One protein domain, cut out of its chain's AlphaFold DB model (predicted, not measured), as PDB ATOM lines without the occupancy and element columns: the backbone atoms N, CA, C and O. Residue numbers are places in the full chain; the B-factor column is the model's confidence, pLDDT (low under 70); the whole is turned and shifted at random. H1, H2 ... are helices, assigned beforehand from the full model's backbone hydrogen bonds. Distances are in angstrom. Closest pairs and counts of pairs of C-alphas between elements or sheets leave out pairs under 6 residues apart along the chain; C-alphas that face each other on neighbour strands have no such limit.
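Overview. This is residues 14 to 180 of the 180 residues of an uncharacterized protein of Anaerolineae bacterium (UniProt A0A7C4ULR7). Two helical hairpins, H1 with H2 and H3 with H4, meet near the starts of H1 and H3 and spread apart as a V, while the long, kinked H5 crosses H3, H1 and H2 in turn. Residues 108 to 124, the tip of the second hairpin, stick out, as do residues 44 to 49. The printed part has 167 residues with five named helices, H1 to H5 in order, all helix with no named strand; it is only just compact, close to loose, with a radius of gyration of the C-alphas of 18.2 A and spans of 53 by 41 by 29 A.

Arrangement. H5, residues 143 to 179, has a kink of 49 degrees near residue 159. With residues 152 to 163 alone it touches H1, residues 14 to 45, at a steep tilt of 54 degrees; the closest C-alphas, Gln 18 and Ala 153, are 5.0 A apart. With residues 166 to 174 alone it touches H2, residues 48 to 79; the closest C-alphas, Ser 56 and Ala 170, are 4.4 A apart. H1 and H2 form a hairpin at a shallow tilt of 26 degrees. The hub is H3, residues 86 to 111, which forms a hairpin with H4, residues 119 to 139; their closest C-alphas, Ser 95 and Ala 136, are 5.4 A apart. H4 is apart from H1 and H2. Every O i to N i+4 pair is within hydrogen-bond range in H2, against 25 of 28 in H1, 20 of 22 in H3, 15 of 17 in H4 and 26 of 33 in H5.

Along the chain. H5 spans 51.0 A, H2 46.5 A and H1 43.8 A from first to last C-alpha. C-alpha 14 is at (-26.797, -33.536, 62.699) and C-alpha 179 at (-40.497, -12.806, 37.933).

Size, cuts and confidence. The C-alphas farthest apart, of Phe 44 and Ala 83, are 55.4 A apart. The printed part has no cut and no long link. Residues 112 to 117 have pLDDT under 70.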
ATOM      1  N   GLU A  14     -28.236 -33.386  62.918       97.00
ATOM      2  CA  GLU A  14     -26.797 -33.536  62.699       97.00
ATOM      3  C   GLU A  14     -26.489 -34.620  61.656       97.00
ATOM      4  O   GLU A  14     -25.743 -34.372  60.711       97.00
ATOM      5  N   GLN A  15     -27.111 -35.797  61.767       97.19
ATOM      6  CA  GLN A  15     -26.949 -36.877  60.791       97.19
ATOM      7  C   GLN A  15     -27.462 -36.468  59.405       97.19
ATOM      8  O   GLN A  15     -26.817 -36.750  58.396       97.19
ATOM      9  N   ALA A  16     -28.604 -35.778  59.346       97.69
ATOM     10  CA  ALA A  16     -29.150 -35.250  58.102       97.69
ATOM     11  C   ALA A  16     -28.213 -34.210  57.470       97.69
ATOM     12  O   ALA A  16     -27.956 -34.281  56.272       97.69
ATOM     13  N   ALA A  17     -27.645 -33.300  58.267       98.12
ATOM     14  CA  ALA A  17     -26.688 -32.298  57.801       98.12
ATOM     15  C   ALA A  17     -25.391 -32.934  57.278       98.12
ATOM     16  O   ALA A  17     -24.892 -32.523  56.235       98.12
ATOM     17  N   GLN A  18     -24.869 -33.964  57.949       98.44
ATOM     18  CA  GLN A  18     -23.695 -34.714  57.489       98.44
ATOM     19  C   GLN A  18     -23.947 -35.394  56.138       98.44
ATOM     20  O   GLN A  18     -23.125 -35.299  55.229       98.44
ATOM     21  N   VAL A  19     -25.100 -36.048  55.977       98.25
ATOM     22  CA  VAL A  19     -25.475 -36.688  54.708       98.25
ATOM     23  C   VAL A  19     -25.693 -35.647  53.613       98.25
ATOM     24  O   VAL A  19     -25.164 -35.803  52.516       98.25
ATOM     25  N   PHE A  20     -26.395 -34.555  53.919       98.56
ATOM     26  CA  PHE A  20     -26.573 -33.437  52.996       98.56
ATOM     27  C   PHE A  20     -25.232 -32.864  52.535       98.56
ATOM     28  O   PHE A  20     -25.050 -32.618  51.349       98.56
ATOM     29  N   ALA A  21     -24.270 -32.715  53.447       98.38
ATOM     30  CA  ALA A  21     -22.937 -32.231  53.125       98.38
ATOM     31  C   ALA A  21     -22.190 -33.153  52.157       98.38
ATOM     32  O   ALA A  21     -21.548 -32.665  51.231       98.38
ATOM     33  N   VAL A  22     -22.289 -34.476  52.332       98.44
ATOM     34  CA  VAL A  22     -21.693 -35.444  51.397       98.44
ATOM     35  C   VAL A  22     -22.328 -35.329  50.013       98.44
ATOM     36  O   VAL A  22     -21.604 -35.253  49.023       98.44
ATOM     37  N   ILE A  23     -23.661 -35.285  49.946       98.38
ATOM     38  CA  ILE A  23     -24.398 -35.156  48.683       98.38
ATOM     39  C   ILE A  23     -24.011 -33.853  47.979       98.38
ATOM     40  O   ILE A  23     -23.532 -33.888  46.847       98.38
ATOM     41  N   ALA A  24     -24.131 -32.724  48.679       98.00
ATOM     42  CA  ALA A  24     -23.815 -31.408  48.144       98.00
ATOM     43  C   ALA A  24     -22.353 -31.324  47.695       98.00
ATOM     44  O   ALA A  24     -22.074 -30.848  46.600       98.00
ATOM     45  N   MET A  25     -21.405 -31.844  48.480       97.75
ATOM     46  CA  MET A  25     -19.995 -31.835  48.089       97.75
ATOM     47  C   MET A  25     -19.779 -32.555  46.755       97.75
ATOM     48  O   MET A  25     -19.089 -32.037  45.875       97.75
ATOM     49  N   ILE A  26     -20.369 -33.737  46.592       96.38
ATOM     50  CA  ILE A  26     -20.209 -34.556  45.390       96.38
ATOM     51  C   ILE A  26     -20.885 -33.893  44.180       96.38
ATOM     52  O   ILE A  26     -20.252 -33.748  43.130       96.38
ATOM     53  N   GLU A  27     -22.139 -33.462  44.322       95.62
ATOM     54  CA  GLU A  27     -22.905 -32.846  43.233       95.62
ATOM     55  C   GLU A  27     -22.292 -31.519  42.781       95.62
ATOM     56  O   GLU A  27     -22.055 -31.317  41.588       95.62
ATOM     57  N   TYR A  28     -21.957 -30.634  43.724       96.81
ATOM     58  CA  TYR A  28     -21.400 -29.323  43.404       96.81
ATOM     59  C   TYR A  28     -20.007 -29.448  42.799       96.81
ATOM     60  O   TYR A  28     -19.726 -28.774  41.811       96.81
ATOM     61  N   SER A  29     -19.149 -30.329  43.324       96.12
ATOM     62  CA  SER A  29     -17.814 -30.545  42.749       96.12
ATOM     63  C   SER A  29     -17.908 -31.000  41.295       96.12
ATOM     64  O   SER A  29     -17.215 -30.473  40.426       96.12
ATOM     65  N   TRP A  30     -18.805 -31.942  41.001       94.50
ATOM     66  CA  TRP A  30     -19.009 -32.424  39.639       94.50
ATOM     67  C   TRP A  30     -19.574 -31.348  38.708       94.50
ATOM     68  O   TRP A  30     -19.101 -31.186  37.579       94.50
ATOM     69  N   ALA A  31     -20.559 -30.586  39.174       94.94
ATOM     70  CA  ALA A  31     -21.145 -29.502  38.402       94.94
ATOM     71  C   ALA A  31     -20.133 -28.385  38.120       94.94
ATOM     72  O   ALA A  31     -20.028 -27.939  36.981       94.94
ATOM     73  N   LEU A  32     -19.325 -27.999  39.113       96.88
ATOM     74  CA  LEU A  32     -18.246 -27.026  38.948       96.88
ATOM     75  C   LEU A  32     -17.207 -27.505  37.935       96.88
ATOM     76  O   LEU A  32     -16.830 -26.737  37.054       96.88
ATOM     77  N   LEU A  33     -16.793 -28.775  37.987       95.69
ATOM     78  CA  LEU A  33     -15.887 -29.342  36.983       95.69
ATOM     79  C   LEU A  33     -16.464 -29.215  35.566       95.69
ATOM     80  O   LEU A  33     -15.760 -28.792  34.651       95.69
ATOM     81  N   ARG A  34     -17.754 -29.521  35.375       93.12
ATOM     82  CA  ARG A  34     -18.424 -29.357  34.073       93.12
ATOM     83  C   ARG A  34     -18.574 -27.895  33.659       93.12
ATOM     84  O   ARG A  34     -18.444 -27.590  32.475       93.12
ATOM     85  N   PHE A  35     -18.846 -27.006  34.609       96.56
ATOM     86  CA  PHE A  35     -18.932 -25.571  34.375       96.56
ATOM     87  C   PHE A  35     -17.598 -25.033  33.870       96.56
ATOM     88  O   PHE A  35     -17.545 -24.458  32.789       96.56
ATOM     89  N   PHE A  36     -16.506 -25.300  34.591       97.25
ATOM     90  CA  PHE A  36     -15.166 -24.870  34.196       97.25
ATOM     91  C   PHE A  36     -14.697 -25.519  32.896       97.25
ATOM     92  O   PHE A  36     -13.984 -24.879  32.132       97.25
ATOM     93  N   TYR A  37     -15.141 -26.739  32.594       95.50
ATOM     94  CA  TYR A  37     -14.883 -27.363  31.298       95.50
ATOM     95  C   TYR A  37     -15.548 -26.610  30.130       95.50
ATOM     96  O   TYR A  37     -14.961 -26.506  29.057       95.50
ATOM     97  N   ARG A  38     -16.756 -26.057  30.324       94.75
ATOM     98  CA  ARG A  38     -17.482 -25.283  29.295       94.75
ATOM     99  C   ARG A  38     -17.178 -23.785  29.306       94.75
ATOM    100  O   ARG A  38     -17.437 -23.108  28.312       94.75
ATOM    101  N   LEU A  39     -16.616 -23.276  30.400       96.88
ATOM    102  CA  LEU A  39     -16.346 -21.857  30.601       96.88
ATOM    103  C   LEU A  39     -15.510 -21.226  29.473       96.88
ATOM    104  O   LEU A  39     -15.915 -20.160  29.014       96.88
ATOM    105  N   PRO A  40     -14.427 -21.849  28.955       96.94
ATOM    106  CA  PRO A  40     -13.660 -21.270  27.854       96.94
ATOM    107  C   PRO A  40     -14.515 -20.983  26.622       96.94
ATOM    108  O   PRO A  40     -14.394 -19.915  26.040       96.94
ATOM    109  N   SER A  41     -15.421 -21.893  26.254       96.00
ATOM    110  CA  SER A  41     -16.326 -21.684  25.124       96.00
ATOM    111  C   SER A  41     -17.283 -20.521  25.384       96.00
ATOM    112  O   SER A  41     -17.473 -19.684  24.509       96.00
ATOM    113  N   TRP A  42     -17.854 -20.417  26.584       96.25
ATOM    114  CA  TRP A  42     -18.762 -19.315  26.911       96.25
ATOM    115  C   TRP A  42     -18.078 -17.955  26.940       96.25
ATOM    116  O   TRP A  42     -18.705 -16.978  26.555       96.25
ATOM    117  N   LEU A  43     -16.798 -17.881  27.305       96.69
ATOM    118  CA  LEU A  43     -16.048 -16.623  27.243       96.69
ATOM    119  C   LEU A  43     -15.943 -16.053  25.816       96.69
ATOM    120  O   LEU A  43     -15.763 -14.849  25.672       96.69
ATOM    121  N   PHE A  44     -16.086 -16.882  24.773       96.50
ATOM    122  CA  PHE A  44     -16.107 -16.425  23.377       96.50
ATOM    123  C   PHE A  44     -17.506 -16.048  22.864       96.50
ATOM    124  O   PHE A  44     -17.602 -15.268  21.919       96.50
ATOM    125  N   TYR A  45     -18.578 -16.598  23.447       96.44
ATOM    126  CA  TYR A  45     -19.937 -16.520  22.880       96.44
ATOM    127  C   TYR A  45     -21.000 -15.926  23.811       96.44
ATOM    128  O   TYR A  45     -22.126 -15.703  23.374       96.44
ATOM    129  N   SER A  46     -20.686 -15.691  25.082       97.19
ATOM    130  CA  SER A  46     -21.631 -15.204  26.086       97.19
ATOM    131  C   SER A  46     -21.070 -14.013  26.848       97.19
ATOM    132  O   SER A  46     -19.875 -13.918  27.128       97.19
ATOM    133  N   SER A  47     -21.958 -13.105  27.229       97.69
ATOM    134  CA  SER A  47     -21.631 -12.015  28.143       97.69
ATOM    135  C   SER A  47     -21.383 -12.535  29.566       97.69
ATOM    136  O   SER A  47     -21.883 -13.587  29.969       97.69
ATOM    137  N   VAL A  48     -20.655 -11.760  30.376       96.81
ATOM    138  CA  VAL A  48     -20.398 -12.095  31.792       96.81
ATOM    139  C   VAL A  48     -21.705 -12.288  32.574       96.81
ATOM    140  O   VAL A  48     -21.798 -13.187  33.408       96.81
ATOM    141  N   GLY A  49     -22.733 -11.486  32.272       96.81
ATOM    142  CA  GLY A  49     -24.054 -11.611  32.885       96.81
ATOM    143  C   GLY A  49     -24.722 -12.948  32.563       96.81
ATOM    144  O   GLY A  49     -25.188 -13.633  33.470       96.81
ATOM    145  N   GLU A  50     -24.707 -13.371  31.297       96.69
ATOM    146  CA  GLU A  50     -25.264 -14.667  30.882       96.69
ATOM    147  C   GLU A  50     -24.540 -15.839  31.550       96.69
ATOM    148  O   GLU A  50     -25.197 -16.750  32.059       96.69
ATOM    149  N   ILE A  51     -23.207 -15.785  31.635       97.81
ATOM    150  CA  ILE A  51     -22.397 -16.790  32.340       97.81
ATOM    151  C   ILE A  51     -22.787 -16.857  33.821       97.81
ATOM    152  O   ILE A  51     -22.999 -17.950  34.353       97.81
ATOM    153  N   GLY A  52     -22.924 -15.704  34.483       97.69
ATOM    154  CA  GLY A  52     -23.355 -15.623  35.880       97.69
ATOM    155  C   GLY A  52     -24.745 -16.219  36.100       97.69
ATOM    156  O   GLY A  52     -24.989 -16.898  37.102       97.69
ATOM    157  N   VAL A  53     -25.651 -16.050  35.135       97.56
ATOM    158  CA  VAL A  53     -26.960 -16.687  35.221       97.56
ATOM    159  C   VAL A  53     -26.877 -18.197  34.983       97.56
ATOM    160  O   VAL A  53     -27.463 -18.945  35.762       97.56
ATOM    161  N   PHE A  54     -26.132 -18.680  33.982       97.25
ATOM    162  CA  PHE A  54     -25.936 -20.124  33.790       97.25
ATOM    163  C   PHE A  54     -25.363 -20.789  35.043       97.25
ATOM    164  O   PHE A  54     -25.840 -21.848  35.454       97.25
ATOM    165  N   PHE A  55     -24.397 -20.134  35.690       98.00
ATOM    166  CA  PHE A  55     -23.863 -20.566  36.975       98.00
ATOM    167  C   PHE A  55     -24.954 -20.627  38.050       98.00
ATOM    168  O   PHE A  55     -25.091 -21.643  38.728       98.00
ATOM    169  N   SER A  56     -25.777 -19.583  38.170       98.25
ATOM    170  CA  SER A  56     -26.851 -19.521  39.170       98.25
ATOM    171  C   SER A  56     -27.878 -20.645  38.992       98.25
ATOM    172  O   SER A  56     -28.201 -21.335  39.955       98.25
ATOM    173  N   TYR A  57     -28.333 -20.904  37.762       98.00
ATOM    174  CA  TYR A  57     -29.236 -22.028  37.484       98.00
ATOM    175  C   TYR A  57     -28.597 -23.373  37.825       98.00
ATOM    176  O   TYR A  57     -29.244 -24.212  38.448       98.00
ATOM    177  N   MET A  58     -27.329 -23.579  37.465       98.06
ATOM    178  CA  MET A  58     -26.609 -24.806  37.804       98.06
ATOM    179  C   MET A  58     -26.550 -25.027  39.321       98.06
ATOM    180  O   MET A  58     -26.839 -26.124  39.792       98.06
ATOM    181  N   ILE A  59     -26.207 -23.991  40.089       98.38
ATOM    182  CA  ILE A  59     -26.145 -24.058  41.553       98.38
ATOM    183  C   ILE A  59     -27.522 -24.370  42.154       98.38
ATOM    184  O   ILE A  59     -27.622 -25.247  43.007       98.38
ATOM    185  N   VAL A  60     -28.591 -23.720  41.683       98.38
ATOM    186  CA  VAL A  60     -29.961 -23.991  42.157       98.38
ATOM    187  C   VAL A  60     -30.390 -25.423  41.845       98.38
ATOM    188  O   VAL A  60     -30.955 -26.090  42.709       98.38
ATOM    189  N   VAL A  61     -30.087 -25.928  40.645       97.94
ATOM    190  CA  VAL A  61     -30.378 -27.320  40.274       97.94
ATOM    191  C   VAL A  61     -29.650 -28.296  41.200       97.94
ATOM    192  O   VAL A  61     -30.272 -29.247  41.663       97.94
ATOM    193  N   ASN A  62     -28.384 -28.039  41.543       97.56
ATOM    194  CA  ASN A  62     -27.657 -28.876  42.502       97.56
ATOM    195  C   ASN A  62     -28.231 -28.770  43.919       97.56
ATOM    196  O   ASN A  62     -28.323 -29.774  44.612       97.56
ATOM    197  N   LEU A  63     -28.650 -27.581  44.373       98.19
ATOM    198  CA  LEU A  63     -29.321 -27.441  45.669       98.19
ATOM    199  C   LEU A  63     -30.578 -28.317  45.727       98.19
ATOM    200  O   LEU A  63     -30.759 -29.073  46.680       98.19
ATOM    201  N   LEU A  64     -31.431 -28.226  44.705       98.19
ATOM    202  CA  LEU A  64     -32.667 -29.002  44.626       98.19
ATOM    203  C   LEU A  64     -32.391 -30.504  44.513       98.19
ATOM    204  O   LEU A  64     -33.038 -31.282  45.213       98.19
ATOM    205  N   GLY A  65     -31.416 -30.907  43.693       97.25
ATOM    206  CA  GLY A  65     -30.959 -32.295  43.576       97.25
ATOM    207  C   GLY A  65     -30.498 -32.856  44.919       97.25
ATOM    208  O   GLY A  65     -31.000 -33.887  45.367       97.25
ATOM    209  N   SER A  66     -29.661 -32.104  45.632       97.88
ATOM    210  CA  SER A  66     -29.143 -32.496  46.940       97.88
ATOM    211  C   SER A  66     -30.238 -32.608  48.007       97.88
ATOM    212  O   SER A  66     -30.244 -33.556  48.797       97.88
ATOM    213  N   VAL A  67     -31.196 -31.671  48.029       98.12
ATOM    214  CA  VAL A  67     -32.357 -31.720  48.939       98.12
ATOM    215  C   VAL A  67     -33.248 -32.917  48.619       98.12
ATOM    216  O   VAL A  67     -33.664 -33.629  49.534       98.12
ATOM    217  N   LEU A  68     -33.516 -33.172  47.337       97.88
ATOM    218  CA  LEU A  68     -34.322 -34.308  46.900       97.88
ATOM    219  C   LEU A  68     -33.658 -35.637  47.278       97.88
ATOM    220  O   LEU A  68     -34.320 -36.525  47.811       97.88
ATOM    221  N   MET A  69     -32.349 -35.762  47.069       97.25
ATOM    222  CA  MET A  69     -31.595 -36.962  47.424       97.25
ATOM    223  C   MET A  69     -31.590 -37.204  48.941       97.25
ATOM    224  O   MET A  69     -31.815 -38.329  49.393       97.25
ATOM    225  N   LEU A  70     -31.422 -36.151  49.753       98.06
ATOM    226  CA  LEU A  70     -31.580 -36.259  51.206       98.06
ATOM    227  C   LEU A  70     -33.001 -36.707  51.575       98.06
ATOM    228  O   LEU A  70     -33.158 -37.590  52.418       98.06
ATOM    229  N   ALA A  71     -34.027 -36.131  50.943       97.62
ATOM    230  CA  ALA A  71     -35.417 -36.501  51.185       97.62
ATOM    231  C   ALA A  71     -35.669 -37.986  50.878       97.62
ATOM    232  O   ALA A  71     -36.345 -38.654  51.661       97.62
ATOM    233  N   VAL A  72     -35.064 -38.534  49.818       96.25
ATOM    234  CA  VAL A  72     -35.101 -39.974  49.510       96.25
ATOM    235  C   VAL A  72     -34.483 -40.796  50.644       96.25
ATOM    236  O   VAL A  72     -35.101 -41.757  51.098       96.25
ATOM    237  N   PHE A  73     -33.312 -40.424  51.168       96.38
ATOM    238  CA  PHE A  73     -32.700 -41.162  52.282       96.38
ATOM    239  C   PHE A  73     -33.502 -41.066  53.580       96.38
ATOM    240  O   PHE A  73     -33.654 -42.065  54.283       96.38
ATOM    241  N   VAL A  74     -34.056 -39.896  53.896       95.94
ATOM    242  CA  VAL A  74     -34.945 -39.721  55.055       95.94
ATOM    243  C   VAL A  74     -36.212 -40.560  54.885       95.94
ATOM    244  O   VAL A  74     -36.631 -41.236  55.824       95.94
ATOM    245  N   PHE A  75     -36.789 -40.595  53.684       94.88
ATOM    246  CA  PHE A  75     -37.938 -41.441  53.375       94.88
ATOM    247  C   PHE A  75     -37.611 -42.932  53.554       94.88
ATOM    248  O   PHE A  75     -38.361 -43.656  54.212       94.88
ATOM    249  N   LEU A  76     -36.450 -43.383  53.069       92.69
ATOM    250  CA  LEU A  76     -35.961 -44.747  53.297       92.69
ATOM    251  C   LEU A  76     -35.766 -45.053  54.790       92.69
ATOM    252  O   LEU A  76     -36.079 -46.160  55.223       92.69
ATOM    253  N   ALA A  77     -35.313 -44.084  55.590       92.62
ATOM    254  CA  ALA A  77     -35.165 -44.237  57.038       92.62
ATOM    255  C   ALA A  77     -36.509 -44.448  57.759       92.62
ATOM    256  O   ALA A  77     -36.577 -45.194  58.737       92.62
ATOM    257  N   VAL A  78     -37.585 -43.824  57.266       92.69
ATOM    258  CA  VAL A  78     -38.948 -44.012  57.790       92.69
ATOM    259  C   VAL A  78     -39.519 -45.372  57.384       92.69
ATOM    260  O   VAL A  78     -40.148 -46.045  58.212       92.69
ATOM    261  N   LEU A  79     -39.290 -45.780  56.132       92.25
ATOM    262  CA  LEU A  79     -39.815 -47.021  55.563       92.25
ATOM    263  C   LEU A  79     -39.126 -48.265  56.144       92.25
ATOM    264  O   LEU A  79     -39.788 -49.252  56.465       92.25
ATOM    265  N   LEU A  80     -37.802 -48.222  56.299       90.88
ATOM    266  CA  LEU A  80     -37.004 -49.368  56.728       90.88
ATOM    267  C   LEU A  80     -36.996 -49.553  58.260       90.88
ATOM    268  O   LEU A  80     -37.247 -48.619  59.030       90.88
ATOM    269  N   PRO A  81     -36.686 -50.768  58.752       88.69
ATOM    270  CA  PRO A  81     -36.501 -51.005  60.178       88.69
ATOM    271  C   PRO A  81     -35.374 -50.142  60.760       88.69
ATOM    272  O   PRO A  81     -34.319 -49.971  60.149       88.69
ATOM    273  N   ARG A  82     -35.565 -49.656  61.993       87.50
ATOM    274  CA  ARG A  82     -34.611 -48.765  62.681       87.50
ATOM    275  C   ARG A  82     -33.200 -49.359  62.781       87.50
ATOM    276  O   ARG A  82     -32.236 -48.678  62.449       87.50
ATOM    277  N   ALA A  83     -33.119 -50.632  63.170       86.69
ATOM    278  CA  ALA A  83     -31.868 -51.386  63.295       86.69
ATOM    279  C   ALA A  83     -31.138 -51.574  61.956       86.69
ATOM    280  O   ALA A  83     -29.958 -51.910  61.915       86.69
ATOM    281  N   TRP A  84     -31.853 -51.389  60.844       85.88
ATOM    282  CA  TRP A  84     -31.250 -51.399  59.529       85.88
ATOM    283  C   TRP A  84     -30.759 -49.986  59.232       85.88
ATOM    284  O   TRP A  84     -29.567 -49.732  59.317       85.88
ATOM    285  N   PHE A  85     -31.640 -49.044  58.909       89.44
ATOM    286  CA  PHE A  85     -31.182 -47.812  58.264       89.44
ATOM    287  C   PHE A  85     -30.831 -46.676  59.234       89.44
ATOM    288  O   PHE A  85     -29.842 -45.986  59.028       89.44
ATOM    289  N   VAL A  86     -31.603 -46.487  60.307       90.44
ATOM    290  CA  VAL A  86     -31.520 -45.283  61.157       90.44
ATOM    291  C   VAL A  86     -30.261 -45.270  62.025       90.44
ATOM    292  O   VAL A  86     -29.590 -44.248  62.128       90.44
ATOM    293  N   GLU A  87     -29.902 -46.406  62.625       91.75
ATOM    294  CA  GLU A  87     -28.701 -46.513  63.478       91.75
ATOM    295  C   GLU A  87     -27.398 -46.253  62.713       91.75
ATOM    296  O   GLU A  87     -26.376 -45.915  63.304       91.75
ATOM    297  N   ARG A  88     -27.442 -46.417  61.389       94.12
ATOM    298  CA  ARG A  88     -26.303 -46.346  60.471       94.12
ATOM    299  C   ARG A  88     -26.602 -45.401  59.309       94.12
ATOM    300  O   ARG A  88     -26.135 -45.597  58.189       94.12
ATOM    301  N   PHE A  89     -27.416 -44.380  59.576       96.38
ATOM    302  CA  PHE A  89     -27.962 -43.493  58.552       96.38
ATOM    303  C   PHE A  89     -26.860 -42.799  57.750       96.38
ATOM    304  O   PHE A  89     -26.913 -42.774  56.521       96.38
ATOM    305  N   VAL A  90     -25.839 -42.283  58.441       97.38
ATOM    306  CA  VAL A  90     -24.742 -41.527  57.826       97.38
ATOM    307  C   VAL A  90     -23.901 -42.423  56.922       97.38
ATOM    308  O   VAL A  90     -23.750 -42.113  55.744       97.38
ATOM    309  N   SER A  91     -23.409 -43.559  57.430       96.81
ATOM    310  CA  SER A  91     -22.566 -44.477  56.655       96.81
ATOM    311  C   SER A  91     -23.290 -45.033  55.427       96.81
ATOM    312  O   SER A  91     -22.721 -45.054  54.337       96.81
ATOM    313  N   ARG A  92     -24.561 -45.431  55.573       95.44
ATOM    314  CA  ARG A  92     -25.362 -46.011  54.483       95.44
ATOM    315  C   ARG A  92     -25.768 -44.989  53.437       95.44
ATOM    316  O   ARG A  92     -25.692 -45.278  52.250       95.44
ATOM    317  N   SER A  93     -26.181 -43.799  53.855       96.19
ATOM    318  CA  SER A  93     -26.553 -42.750  52.905       96.19
ATOM    319  C   SER A  93     -25.319 -42.217  52.178       96.19
ATOM    320  O   SER A  93     -25.356 -42.035  50.963       96.19
ATOM    321  N   ALA A  94     -24.188 -42.050  52.874       97.00
ATOM    322  CA  ALA A  94     -22.929 -41.649  52.253       97.00
ATOM    323  C   ALA A  94     -22.417 -42.700  51.257       97.00
ATOM    324  O   ALA A  94     -22.032 -42.343  50.143       97.00
ATOM    325  N   SER A  95     -22.457 -43.993  51.602       96.94
ATOM    326  CA  SER A  95     -22.046 -45.061  50.682       96.94
ATOM    327  C   SER A  95     -22.964 -45.151  49.465       96.94
ATOM    328  O   SER A  95     -22.466 -45.205  48.342       96.94
ATOM    329  N   LEU A  96     -24.286 -45.081  49.655       96.69
ATOM    330  CA  LEU A  96     -25.251 -45.039  48.552       96.69
ATOM    331  C   LEU A  96     -25.049 -43.815  47.660       96.69
ATOM    332  O   LEU A  96     -25.148 -43.942  46.447       96.69
ATOM    333  N   THR A  97     -24.725 -42.656  48.232       96.88
ATOM    334  CA  THR A  97     -24.432 -41.440  47.459       96.88
ATOM    335  C   THR A  97     -23.172 -41.616  46.615       96.88
ATOM    336  O   THR A  97     -23.186 -41.324  45.422       96.88
ATOM    337  N   LEU A  98     -22.090 -42.135  47.203       96.31
ATOM    338  CA  LEU A  98     -20.821 -42.354  46.502       96.31
ATOM    339  C   LEU A  98     -20.954 -43.390  45.380       96.31
ATOM    340  O   LEU A  98     -20.517 -43.142  44.258       96.31
ATOM    341  N   LEU A  99     -21.586 -44.530  45.669       96.38
ATOM    342  CA  LEU A  99     -21.858 -45.568  44.673       96.38
ATOM    343  C   LEU A  99     -22.818 -45.045  43.595       96.38
ATOM    344  O   LEU A  99     -22.575 -45.249  42.408       96.38
ATOM    345  N   GLY A 100     -23.867 -44.330  44.019       94.69
ATOM    346  CA  GLY A 100     -24.842 -43.610  43.194       94.69
ATOM    347  C   GLY A 100     -24.173 -42.743  42.150       94.69
ATOM    348  O   GLY A 100     -24.332 -42.949  40.947       94.69
ATOM    349  N   MET A 101     -23.362 -41.805  42.623       93.12
ATOM    350  CA  MET A 101     -22.661 -40.880  41.754       93.12
ATOM    351  C   MET A 101     -21.627 -41.585  40.876       93.12
ATOM    352  O   MET A 101     -21.525 -41.275  39.691       93.12
ATOM    353  N   GLY A 102     -20.882 -42.553  41.417       92.69
ATOM    354  CA  GLY A 102     -19.924 -43.340  40.637       92.69
ATOM    355  C   GLY A 102     -20.591 -44.038  39.451       92.69
ATOM    356  O   GLY A 102     -20.081 -43.990  38.329       92.69
ATOM    357  N   TYR A 103     -21.776 -44.603  39.674       92.69
ATOM    358  CA  TYR A 103     -22.579 -45.207  38.622       92.69
ATOM    359  C   TYR A 103     -23.117 -44.175  37.621       92.69
ATOM    360  O   TYR A 103     -22.987 -44.379  36.416       92.69
ATOM    361  N   LEU A 104     -23.635 -43.028  38.076       90.12
ATOM    362  CA  LEU A 104     -24.087 -41.960  37.172       90.12
ATOM    363  C   LEU A 104     -22.954 -41.411  36.295       90.12
ATOM    364  O   LEU A 104     -23.172 -41.114  35.120       90.12
ATOM    365  N   ILE A 105     -21.734 -41.307  36.825       88.50
ATOM    366  CA  ILE A 105     -20.546 -40.928  36.049       88.50
ATOM    367  C   ILE A 105     -20.225 -42.004  35.002       88.50
ATOM    368  O   ILE A 105     -19.946 -41.663  33.851       88.50
ATOM    369  N   TYR A 106     -20.284 -43.286  35.373       88.00
ATOM    370  CA  TYR A 106     -20.088 -44.402  34.442       88.00
ATOM    371  C   TYR A 106     -21.108 -44.371  33.294       88.00
ATOM    372  O   TYR A 106     -20.718 -44.371  32.126       88.00
ATOM    373  N   VAL A 107     -22.395 -44.247  33.625       86.56
ATOM    374  CA  VAL A 107     -23.507 -44.103  32.675       86.56
ATOM    375  C   VAL A 107     -23.269 -42.902  31.765       86.56
ATOM    376  O   VAL A 107     -23.293 -43.033  30.544       86.56
ATOM    377  N   ASN A 108     -22.956 -41.734  32.332       84.81
ATOM    378  CA  ASN A 108     -22.714 -40.524  31.555       84.81
ATOM    379  C   ASN A 108     -21.583 -40.698  30.532       84.81
ATOM    380  O   ASN A 108     -21.713 -40.217  29.409       84.81
ATOM    381  N   ARG A 109     -20.503 -41.405  30.884       83.19
ATOM    382  CA  ARG A 109     -19.401 -41.694  29.954       83.19
ATOM    383  C   ARG A 109     -19.801 -42.684  28.868       83.19
ATOM    384  O   ARG A 109     -19.485 -42.449  27.710       83.19
ATOM    385  N   TYR A 110     -20.500 -43.754  29.234       82.19
ATOM    386  CA  TYR A 110     -20.895 -44.803  28.297       82.19
ATOM    387  C   TYR A 110     -21.918 -44.311  27.261       82.19
ATOM    388  O   TYR A 110     -21.800 -44.608  26.073       82.19
ATOM    389  N   PHE A 111     -22.894 -43.503  27.684       75.75
ATOM    390  CA  PHE A 111     -23.931 -42.989  26.784       75.75
ATOM    391  C   PHE A 111     -23.523 -41.746  26.000       75.75
ATOM    392  O   PHE A 111     -24.117 -41.480  24.964       75.75
ATOM    393  N   SER A 112     -22.474 -41.021  26.408       67.31
ATOM    394  CA  SER A 112     -21.932 -39.942  25.565       67.31
ATOM    395  C   SER A 112     -21.354 -40.459  24.236       67.31
ATOM    396  O   SER A 112     -21.105 -39.661  23.340       67.31
ATOM    397  N   SER A 113     -21.138 -41.775  24.106       65.62
ATOM    398  CA  SER A 113     -20.611 -42.431  22.903       65.62
ATOM    399  C   SER A 113     -21.636 -43.228  22.081       65.62
ATOM    400  O   SER A 113     -21.254 -43.778  21.054       65.62
ATOM    401  N   ALA A 114     -22.899 -43.333  22.510       63.22
ATOM    402  CA  ALA A 114     -23.904 -44.166  21.841       63.22
ATOM    403  C   ALA A 114     -25.165 -43.358  21.492       63.22
ATOM    404  O   ALA A 114     -25.778 -42.762  22.373       63.22
ATOM    405  N   ASP A 115     -25.583 -43.391  20.222       67.12
ATOM    406  CA  ASP A 115     -26.679 -42.568  19.675       67.12
ATOM    407  C   ASP A 115     -28.087 -42.924  20.203       67.12
ATOM    408  O   ASP A 115     -29.060 -42.230  19.912       67.12
ATOM    409  N   SER A 116     -28.246 -43.999  20.984       69.50
ATOM    410  CA  SER A 116     -29.532 -44.362  21.595       69.50
ATOM    411  C   SER A 116     -29.369 -45.257  22.826       69.50
ATOM    412  O   SER A 116     -28.489 -46.116  22.877       69.50
ATOM    413  N   TYR A 117     -30.226 -45.059  23.837       69.19
ATOM    414  CA  TYR A 117     -30.270 -45.892  25.043       69.19
ATOM    415  C   TYR A 117     -30.956 -47.233  24.711       69.19
ATOM    416  O   TYR A 117     -32.160 -47.243  24.433       69.19
ATOM    417  N   PRO A 118     -30.243 -48.378  24.711       74.50
ATOM    418  CA  PRO A 118     -30.847 -49.652  24.346       74.50
ATOM    419  C   PRO A 118     -31.827 -50.079  25.437       74.50
ATOM    420  O   PRO A 118     -31.418 -50.234  26.587       74.50
ATOM    421  N   LEU A 119     -33.087 -50.362  25.085       73.12
ATOM    422  CA  LEU A 119     -34.090 -50.900  26.023       73.12
ATOM    423  C   LEU A 119     -33.612 -52.207  26.696       73.12
ATOM    424  O   LEU A 119     -34.001 -52.525  27.814       73.12
ATOM    425  N   ALA A 120     -32.699 -52.949  26.061       75.25
ATOM    426  CA  ALA A 120     -32.067 -54.132  26.649       75.25
ATOM    427  C   ALA A 120     -31.165 -53.829  27.869       75.25
ATOM    428  O   ALA A 120     -30.776 -54.751  28.583       75.25
ATOM    429  N   SER A 121     -30.835 -52.559  28.136       77.38
ATOM    430  CA  SER A 121     -29.963 -52.145  29.246       77.38
ATOM    431  C   SER A 121     -30.686 -52.039  30.593       77.38
ATOM    432  O   SER A 121     -30.022 -52.052  31.627       77.38
ATOM    433  N   TYR A 122     -32.027 -52.017  30.623       80.19
ATOM    434  CA  TYR A 122     -32.782 -51.865  31.877       80.19
ATOM    435  C   TYR A 122     -32.507 -52.977  32.893       80.19
ATOM    436  O   TYR A 122     -32.400 -52.718  34.092       80.19
ATOM    437  N   THR A 123     -32.367 -54.222  32.435       84.25
ATOM    438  CA  THR A 123     -32.080 -55.361  33.322       84.25
ATOM    439  C   THR A 123     -30.692 -55.247  33.948       84.25
ATOM    440  O   THR A 123     -30.514 -55.569  35.126       84.25
ATOM    441  N   ARG A 124     -29.712 -54.726  33.199       85.81
ATOM    442  CA  ARG A 124     -28.359 -54.460  33.698       85.81
ATOM    443  C   ARG A 124     -28.378 -53.352  34.748       85.81
ATOM    444  O   ARG A 124     -27.790 -53.534  35.808       85.81
ATOM    445  N   ASP A 125     -29.092 -52.265  34.493       88.56
ATOM    446  CA  ASP A 125     -29.156 -51.120  35.404       88.56
ATOM    447  C   ASP A 125     -29.845 -51.479  36.727       88.56
ATOM    448  O   ASP A 125     -29.356 -51.128  37.803       88.56
ATOM    449  N   LEU A 126     -30.903 -52.293  36.674       89.25
ATOM    450  CA  LEU A 126     -31.547 -52.827  37.876       89.25
ATOM    451  C   LEU A 126     -30.618 -53.772  38.652       89.25
ATOM    452  O   LEU A 126     -30.566 -53.720  39.880       89.25
ATOM    453  N   THR A 127     -29.833 -54.591  37.948       90.50
ATOM    454  CA  THR A 127     -28.819 -55.456  38.575       90.50
ATOM    455  C   THR A 127     -27.754 -54.625  39.291       90.50
ATOM    456  O   THR A 127     -27.413 -54.918  40.437       90.50
ATOM    457  N   VAL A 128     -27.263 -53.554  38.659       92.75
ATOM    458  CA  VAL A 128     -26.279 -52.647  39.266       92.75
ATOM    459  C   VAL A 128     -26.864 -51.950  40.492       92.75
ATOM    460  O   VAL A 128     -26.201 -51.908  41.526       92.75
ATOM    461  N   LEU A 129     -28.120 -51.498  40.437       92.25
ATOM    462  CA  LEU A 129     -28.804 -50.910  41.589       92.25
ATOM    463  C   LEU A 129     -28.873 -51.885  42.776       92.25
ATOM    464  O   LEU A 129     -28.544 -51.510  43.903       92.25
ATOM    465  N   VAL A 130     -29.252 -53.144  42.536       93.75
ATOM    466  CA  VAL A 130     -29.283 -54.179  43.584       93.75
ATOM    467  C   VAL A 130     -27.886 -54.406  44.159       93.75
ATOM    468  O   VAL A 130     -27.726 -54.428  45.379       93.75
ATOM    469  N   ILE A 131     -26.863 -54.507  43.304       95.00
ATOM    470  CA  ILE A 131     -25.466 -54.644  43.737       95.00
ATOM    471  C   ILE A 131     -25.050 -53.452  44.602       95.00
ATOM    472  O   ILE A 131     -24.456 -53.650  45.657       95.00
ATOM    473  N   MET A 132     -25.391 -52.225  44.216       94.81
ATOM    474  CA  MET A 132     -25.063 -51.020  44.980       94.81
ATOM    475  C   MET A 132     -25.730 -51.006  46.352       94.81
ATOM    476  O   MET A 132     -25.075 -50.666  47.335       94.81
ATOM    477  N   ILE A 133     -26.997 -51.418  46.441       92.19
ATOM    478  CA  ILE A 133     -27.703 -51.550  47.721       92.19
ATOM    479  C   ILE A 133     -27.009 -52.598  48.595       92.19
ATOM    480  O   ILE A 133     -26.715 -52.328  49.759       92.19
ATOM    481  N   VAL A 134     -26.695 -53.773  48.044       94.06
ATOM    482  CA  VAL A 134     -25.996 -54.837  48.779       94.06
ATOM    483  C   VAL A 134     -24.624 -54.357  49.255       94.06
ATOM    484  O   VAL A 134     -24.300 -54.511  50.430       94.06
ATOM    485  N   LEU A 135     -23.840 -53.715  48.389       94.44
ATOM    486  CA  LEU A 135     -22.533 -53.165  48.742       94.44
ATOM    487  C   LEU A 135     -22.644 -52.089  49.823       94.44
ATOM    488  O   LEU A 135     -21.885 -52.131  50.787       94.44
ATOM    489  N   ALA A 136     -23.608 -51.173  49.725       93.00
ATOM    490  CA  ALA A 136     -23.843 -50.156  50.745       93.00
ATOM    491  C   ALA A 136     -24.155 -50.770  52.121       93.00
ATOM    492  O   ALA A 136     -23.681 -50.269  53.142       93.00
ATOM    493  N   LEU A 137     -24.901 -51.880  52.151       90.62
ATOM    494  CA  LEU A 137     -25.190 -52.635  53.374       90.62
ATOM    495  C   LEU A 137     -23.970 -53.412  53.896       90.62
ATOM    496  O   LEU A 137     -23.798 -53.534  55.109       90.62
ATOM    497  N   LEU A 138     -23.119 -53.935  53.008       93.88
ATOM    498  CA  LEU A 138     -21.899 -54.661  53.375       93.88
ATOM    499  C   LEU A 138     -20.793 -53.733  53.888       93.88
ATOM    500  O   LEU A 138     -20.099 -54.091  54.837       93.88
ATOM    501  N   ILE A 139     -20.655 -52.534  53.318       92.81
ATOM    502  CA  ILE A 139     -19.674 -51.524  53.746       92.81
ATOM    503  C   ILE A 139     -19.821 -51.215  55.242       92.81
ATOM    504  O   ILE A 139     -18.831 -51.099  55.960       92.81
ATOM    505  N   ASP A 140     -21.058 -51.168  55.731       89.75
ATOM    506  CA  ASP A 140     -21.386 -50.891  57.130       89.75
ATOM    507  C   ASP A 140     -20.937 -52.004  58.105       89.75
ATOM    508  O   ASP A 140     -20.781 -51.770  59.307       89.75
ATOM    509  N   ARG A 141     -20.678 -53.220  57.598       93.00
ATOM    510  CA  ARG A 141     -20.126 -54.340  58.383       93.00
ATOM    511  C   ARG A 141     -18.627 -54.195  58.637       93.00
ATOM    512  O   ARG A 141     -18.124 -54.768  59.600       93.00
ATOM    513  N   VAL A 142     -17.920 -53.427  57.810       96.50
ATOM    514  CA  VAL A 142     -16.478 -53.205  57.940       96.50
ATOM    515  C   VAL A 142     -16.251 -51.928  58.744       96.50
ATOM    516  O   VAL A 142     -16.385 -50.821  58.224       96.50
ATOM    517  N   ALA A 143     -15.876 -52.074  60.020       96.06
ATOM    518  CA  ALA A 143     -15.727 -50.947  60.949       96.06
ATOM    519  C   ALA A 143     -14.810 -49.834  60.410       96.06
ATOM    520  O   ALA A 143     -15.118 -48.658  60.573       96.06
ATOM    521  N   PHE A 144     -13.728 -50.202  59.715       97.56
ATOM    522  CA  PHE A 144     -12.828 -49.248  59.066       97.56
ATOM    523  C   PHE A 144     -13.548 -48.367  58.032       97.56
ATOM    524  O   PHE A 144     -13.468 -47.144  58.116       97.56
ATOM    525  N   LEU A 145     -14.286 -48.971  57.091       96.31
ATOM    526  CA  LEU A 145     -14.986 -48.226  56.040       96.31
ATOM    527  C   LEU A 145     -16.112 -47.369  56.612       96.31
ATOM    528  O   LEU A 145     -16.275 -46.221  56.205       96.31
ATOM    529  N   ARG A 146     -16.854 -47.896  57.590       95.94
ATOM    530  CA  ARG A 146     -17.887 -47.132  58.292       95.94
ATOM    531  C   ARG A 146     -17.306 -45.878  58.943       95.94
ATOM    532  O   ARG A 146     -17.797 -44.785  58.689       95.94
ATOM    533  N   ASN A 147     -16.239 -46.032  59.727       97.06
ATOM    534  CA  ASN A 147     -15.598 -44.914  60.418       97.06
ATOM    535  C   ASN A 147     -15.008 -43.899  59.424       97.06
ATOM    536  O   ASN A 147     -15.053 -42.696  59.676       97.06
ATOM    537  N   LEU A 148     -14.485 -44.366  58.284       97.62
ATOM    538  CA  LEU A 148     -14.001 -43.499  57.211       97.62
ATOM    539  C   LEU A 148     -15.139 -42.663  56.615       97.62
ATOM    540  O   LEU A 148     -14.978 -41.455  56.465       97.62
ATOM    541  N   LEU A 149     -16.287 -43.276  56.313       97.19
ATOM    542  CA  LEU A 149     -17.450 -42.578  55.758       97.19
ATOM    543  C   LEU A 149     -18.062 -41.587  56.748       97.19
ATOM    544  O   LEU A 149     -18.350 -40.456  56.369       97.19
ATOM    545  N   GLU A 150     -18.231 -41.981  58.008       97.31
ATOM    546  CA  GLU A 150     -18.749 -41.099  59.061       97.31
ATOM    547  C   GLU A 150     -17.789 -39.926  59.319       97.31
ATOM    548  O   GLU A 150     -18.211 -38.770  59.365       97.31
ATOM    549  N   GLY A 151     -16.482 -40.196  59.398       97.81
ATOM    550  CA  GLY A 151     -15.459 -39.162  59.555       97.81
ATOM    551  C   GLY A 151     -15.375 -38.219  58.353       97.81
ATOM    552  O   GLY A 151     -15.213 -37.010  58.522       97.81
ATOM    553  N   PHE A 152     -15.524 -38.748  57.137       97.62
ATOM    554  CA  PHE A 152     -15.618 -37.943  55.923       97.62
ATOM    555  C   PHE A 152     -16.860 -37.045  55.957       97.62
ATOM    556  O   PHE A 152     -16.731 -35.832  55.806       97.62
ATOM    557  N   ALA A 153     -18.038 -37.610  56.237       97.81
ATOM    558  CA  ALA A 153     -19.300 -36.876  56.279       97.81
ATOM    559  C   ALA A 153     -19.296 -35.751  57.323       97.81
ATOM    560  O   ALA A 153     -19.707 -34.632  57.022       97.81
ATOM    561  N   SER A 154     -18.750 -36.011  58.515       98.00
ATOM    562  CA  SER A 154     -18.566 -35.002  59.565       98.00
ATOM    563  C   SER A 154     -17.728 -33.811  59.086       98.00
ATOM    564  O   SER A 154     -18.116 -32.660  59.281       98.00
ATOM    565  N   ARG A 155     -16.617 -34.063  58.383       98.12
ATOM    566  CA  ARG A 155     -15.745 -32.999  57.857       98.12
ATOM    567  C   ARG A 155     -16.382 -32.229  56.706       98.12
ATOM    568  O   ARG A 155     -16.101 -31.043  56.550       98.12
ATOM    569  N   MET A 156     -17.241 -32.873  55.912       98.12
ATOM    570  CA  MET A 156     -17.893 -32.208  54.783       98.12
ATOM    571  C   MET A 156     -18.874 -31.118  55.216       98.12
ATOM    572  O   MET A 156     -19.104 -30.183  54.454       98.12
ATOM    573  N   VAL A 157     -19.405 -31.176  56.444       98.06
ATOM    574  CA  VAL A 157     -20.324 -30.155  56.980       98.06
ATOM    575  C   VAL A 157     -19.725 -28.748  56.895       98.06
ATOM    576  O   VAL A 157     -20.456 -27.791  56.653       98.06
ATOM    577  N   VAL A 158     -18.399 -28.610  57.000       97.94
ATOM    578  CA  VAL A 158     -17.714 -27.312  56.882       97.94
ATOM    579  C   VAL A 158     -17.985 -26.638  55.529       97.94
ATOM    580  O   VAL A 158     -18.134 -25.419  55.471       97.94
ATOM    581  N   PHE A 159     -18.133 -27.401  54.442       96.69
ATOM    582  CA  PHE A 159     -18.425 -26.831  53.124       96.69
ATOM    583  C   PHE A 159     -19.835 -26.248  53.025       96.69
ATOM    584  O   PHE A 159     -20.054 -25.345  52.221       96.69
ATOM    585  N   LEU A 160     -20.783 -26.680  53.864       97.50
ATOM    586  CA  LEU A 160     -22.138 -26.122  53.858       97.50
ATOM    587  C   LEU A 160     -22.159 -24.637  54.225       97.50
ATOM    588  O   LEU A 160     -22.997 -23.906  53.700       97.50
ATOM    589  N   TYR A 161     -21.210 -24.169  55.042       97.25
ATOM    590  CA  TYR A 161     -21.071 -22.743  55.355       97.25
ATOM    591  C   TYR A 161     -20.747 -21.892  54.126       97.25
ATOM    592  O   TYR A 161     -21.088 -20.714  54.103       97.25
ATOM    593  N   LEU A 162     -20.120 -22.475  53.102       97.50
ATOM    594  CA  LEU A 162     -19.857 -21.806  51.830       97.50
ATOM    595  C   LEU A 162     -20.982 -22.059  50.821       97.50
ATOM    596  O   LEU A 162     -21.454 -21.133  50.163       97.50
ATOM    597  N   LEU A 163     -21.421 -23.313  50.700       96.50
ATOM    598  CA  LEU A 163     -22.380 -23.722  49.678       96.50
ATOM    599  C   LEU A 163     -23.769 -23.129  49.916       96.50
ATOM    600  O   LEU A 163     -24.400 -22.691  48.956       96.50
ATOM    601  N   LEU A 164     -24.252 -23.069  51.161       97.38
ATOM    602  CA  LEU A 164     -25.594 -22.557  51.446       97.38
ATOM    603  C   LEU A 164     -25.745 -21.067  51.090       97.38
ATOM    604  O   LEU A 164     -26.697 -20.751  50.375       97.38
ATOM    605  N   PRO A 165     -24.828 -20.152  51.473       98.38
ATOM    606  CA  PRO A 165     -24.904 -18.757  51.033       98.38
ATOM    607  C   PRO A 165     -24.841 -18.589  49.515       98.38
ATOM    608  O   PRO A 165     -25.648 -17.854  48.948       98.38
ATOM    609  N   VAL A 166     -23.929 -19.299  48.839       98.19
ATOM    610  CA  VAL A 166     -23.818 -19.249  47.370       98.19
ATOM    611  C   VAL A 166     -25.120 -19.714  46.719       98.19
ATOM    612  O   VAL A 166     -25.600 -19.089  45.775       98.19
ATOM    613  N   SER A 167     -25.735 -20.764  47.261       98.12
ATOM    614  CA  SER A 167     -27.001 -21.296  46.757       98.12
ATOM    615  C   SER A 167     -28.178 -20.368  47.026       98.12
ATOM    616  O   SER A 167     -29.050 -20.238  46.174       98.12
ATOM    617  N   ALA A 168     -28.190 -19.681  48.169       98.25
ATOM    618  CA  ALA A 168     -29.196 -18.673  48.481       98.25
ATOM    619  C   ALA A 168     -29.119 -17.490  47.503       98.25
ATOM    620  O   ALA A 168     -30.139 -17.088  46.949       98.25
ATOM    621  N   ILE A 169     -27.914 -16.980  47.227       98.38
ATOM    622  CA  ILE A 169     -27.704 -15.910  46.240       98.38
ATOM    623  C   ILE A 169     -28.131 -16.381  44.845       98.38
ATOM    624  O   ILE A 169     -28.887 -15.687  44.168       98.38
ATOM    625  N   ALA A 170     -27.702 -17.572  44.427       98.25
ATOM    626  CA  ALA A 170     -28.080 -18.145  43.138       98.25
ATOM    627  C   ALA A 170     -29.603 -18.308  43.001       98.25
ATOM    628  O   ALA A 170     -30.166 -17.985  41.954       98.25
ATOM    629  N   LEU A 171     -30.282 -18.749  44.064       98.19
ATOM    630  CA  LEU A 171     -31.737 -18.870  44.096       98.19
ATOM    631  C   LEU A 171     -32.419 -17.511  43.937       98.19
ATOM    632  O   LEU A 171     -33.350 -17.403  43.146       98.19
ATOM    633  N   LEU A 172     -31.936 -16.471  44.622       98.12
ATOM    634  CA  LEU A 172     -32.455 -15.109  44.467       98.12
ATOM    635  C   LEU A 172     -32.294 -14.600  43.032       98.12
ATOM    636  O   LEU A 172     -33.241 -14.046  42.479       98.12
ATOM    637  N   VAL A 173     -31.136 -14.834  42.406       97.88
ATOM    638  CA  VAL A 173     -30.888 -14.463  41.003       97.88
ATOM    639  C   VAL A 173     -31.867 -15.174  40.067       97.88
ATOM    640  O   VAL A 173     -32.453 -14.535  39.193       97.88
ATOM    641  N   VAL A 174     -32.079 -16.479  40.255       97.81
ATOM    642  CA  VAL A 174     -33.032 -17.253  39.448       97.81
ATOM    643  C   VAL A 174     -34.454 -16.740  39.661       97.81
ATOM    644  O   VAL A 174     -35.142 -16.464  38.685       97.81
ATOM    645  N   VAL A 175     -34.901 -16.551  40.902       97.69
ATOM    646  CA  VAL A 175     -36.252 -16.049  41.199       97.69
ATOM    647  C   VAL A 175     -36.476 -14.670  40.578       97.69
ATOM    648  O   VAL A 175     -37.459 -14.483  39.868       97.69
ATOM    649  N   PHE A 176     -35.545 -13.734  40.766       97.38
ATOM    650  CA  PHE A 176     -35.641 -12.386  40.202       97.38
ATOM    651  C   PHE A 176     -35.754 -12.411  38.674       97.38
ATOM    652  O   PHE A 176     -36.617 -11.742  38.118       97.38
ATOM    653  N   ARG A 177     -34.948 -13.239  37.996       94.62
ATOM    654  CA  ARG A 177     -34.968 -13.362  36.529       94.62
ATOM    655  C   ARG A 177     -36.257 -13.975  35.968       94.62
ATOM    656  O   ARG A 177     -36.556 -13.750  34.807       94.62
ATOM    657  N   ASN A 178     -36.970 -14.803  36.732       95.50
ATOM    658  CA  ASN A 178     -38.212 -15.424  36.250       95.50
ATOM    659  C   ASN A 178     -39.464 -14.602  36.589       95.50
ATOM    660  O   ASN A 178     -40.523 -14.877  36.033       95.50
ATOM    661  N   LEU A 179     -39.368 -13.643  37.515       94.94
ATOM    662  CA  LEU A 179     -40.497 -12.806  37.933       94.94
ATOM    663  C   LEU A 179     -40.569 -11.457  37.205       94.94
ATOM    664  O   LEU A 179     -41.638 -10.849  37.195       94.94
ATOM    665  N   ILE A 180     -39.452 -10.986  36.651       87.44
ATOM    666  CA  ILE A 180     -39.317  -9.719  35.915       87.44
ATOM    667  C   ILE A 180     -38.983 -10.041  34.467       87.44
ATOM    668  O   ILE A 180     -39.636  -9.449  33.581       87.44
TER     669      ILE A 180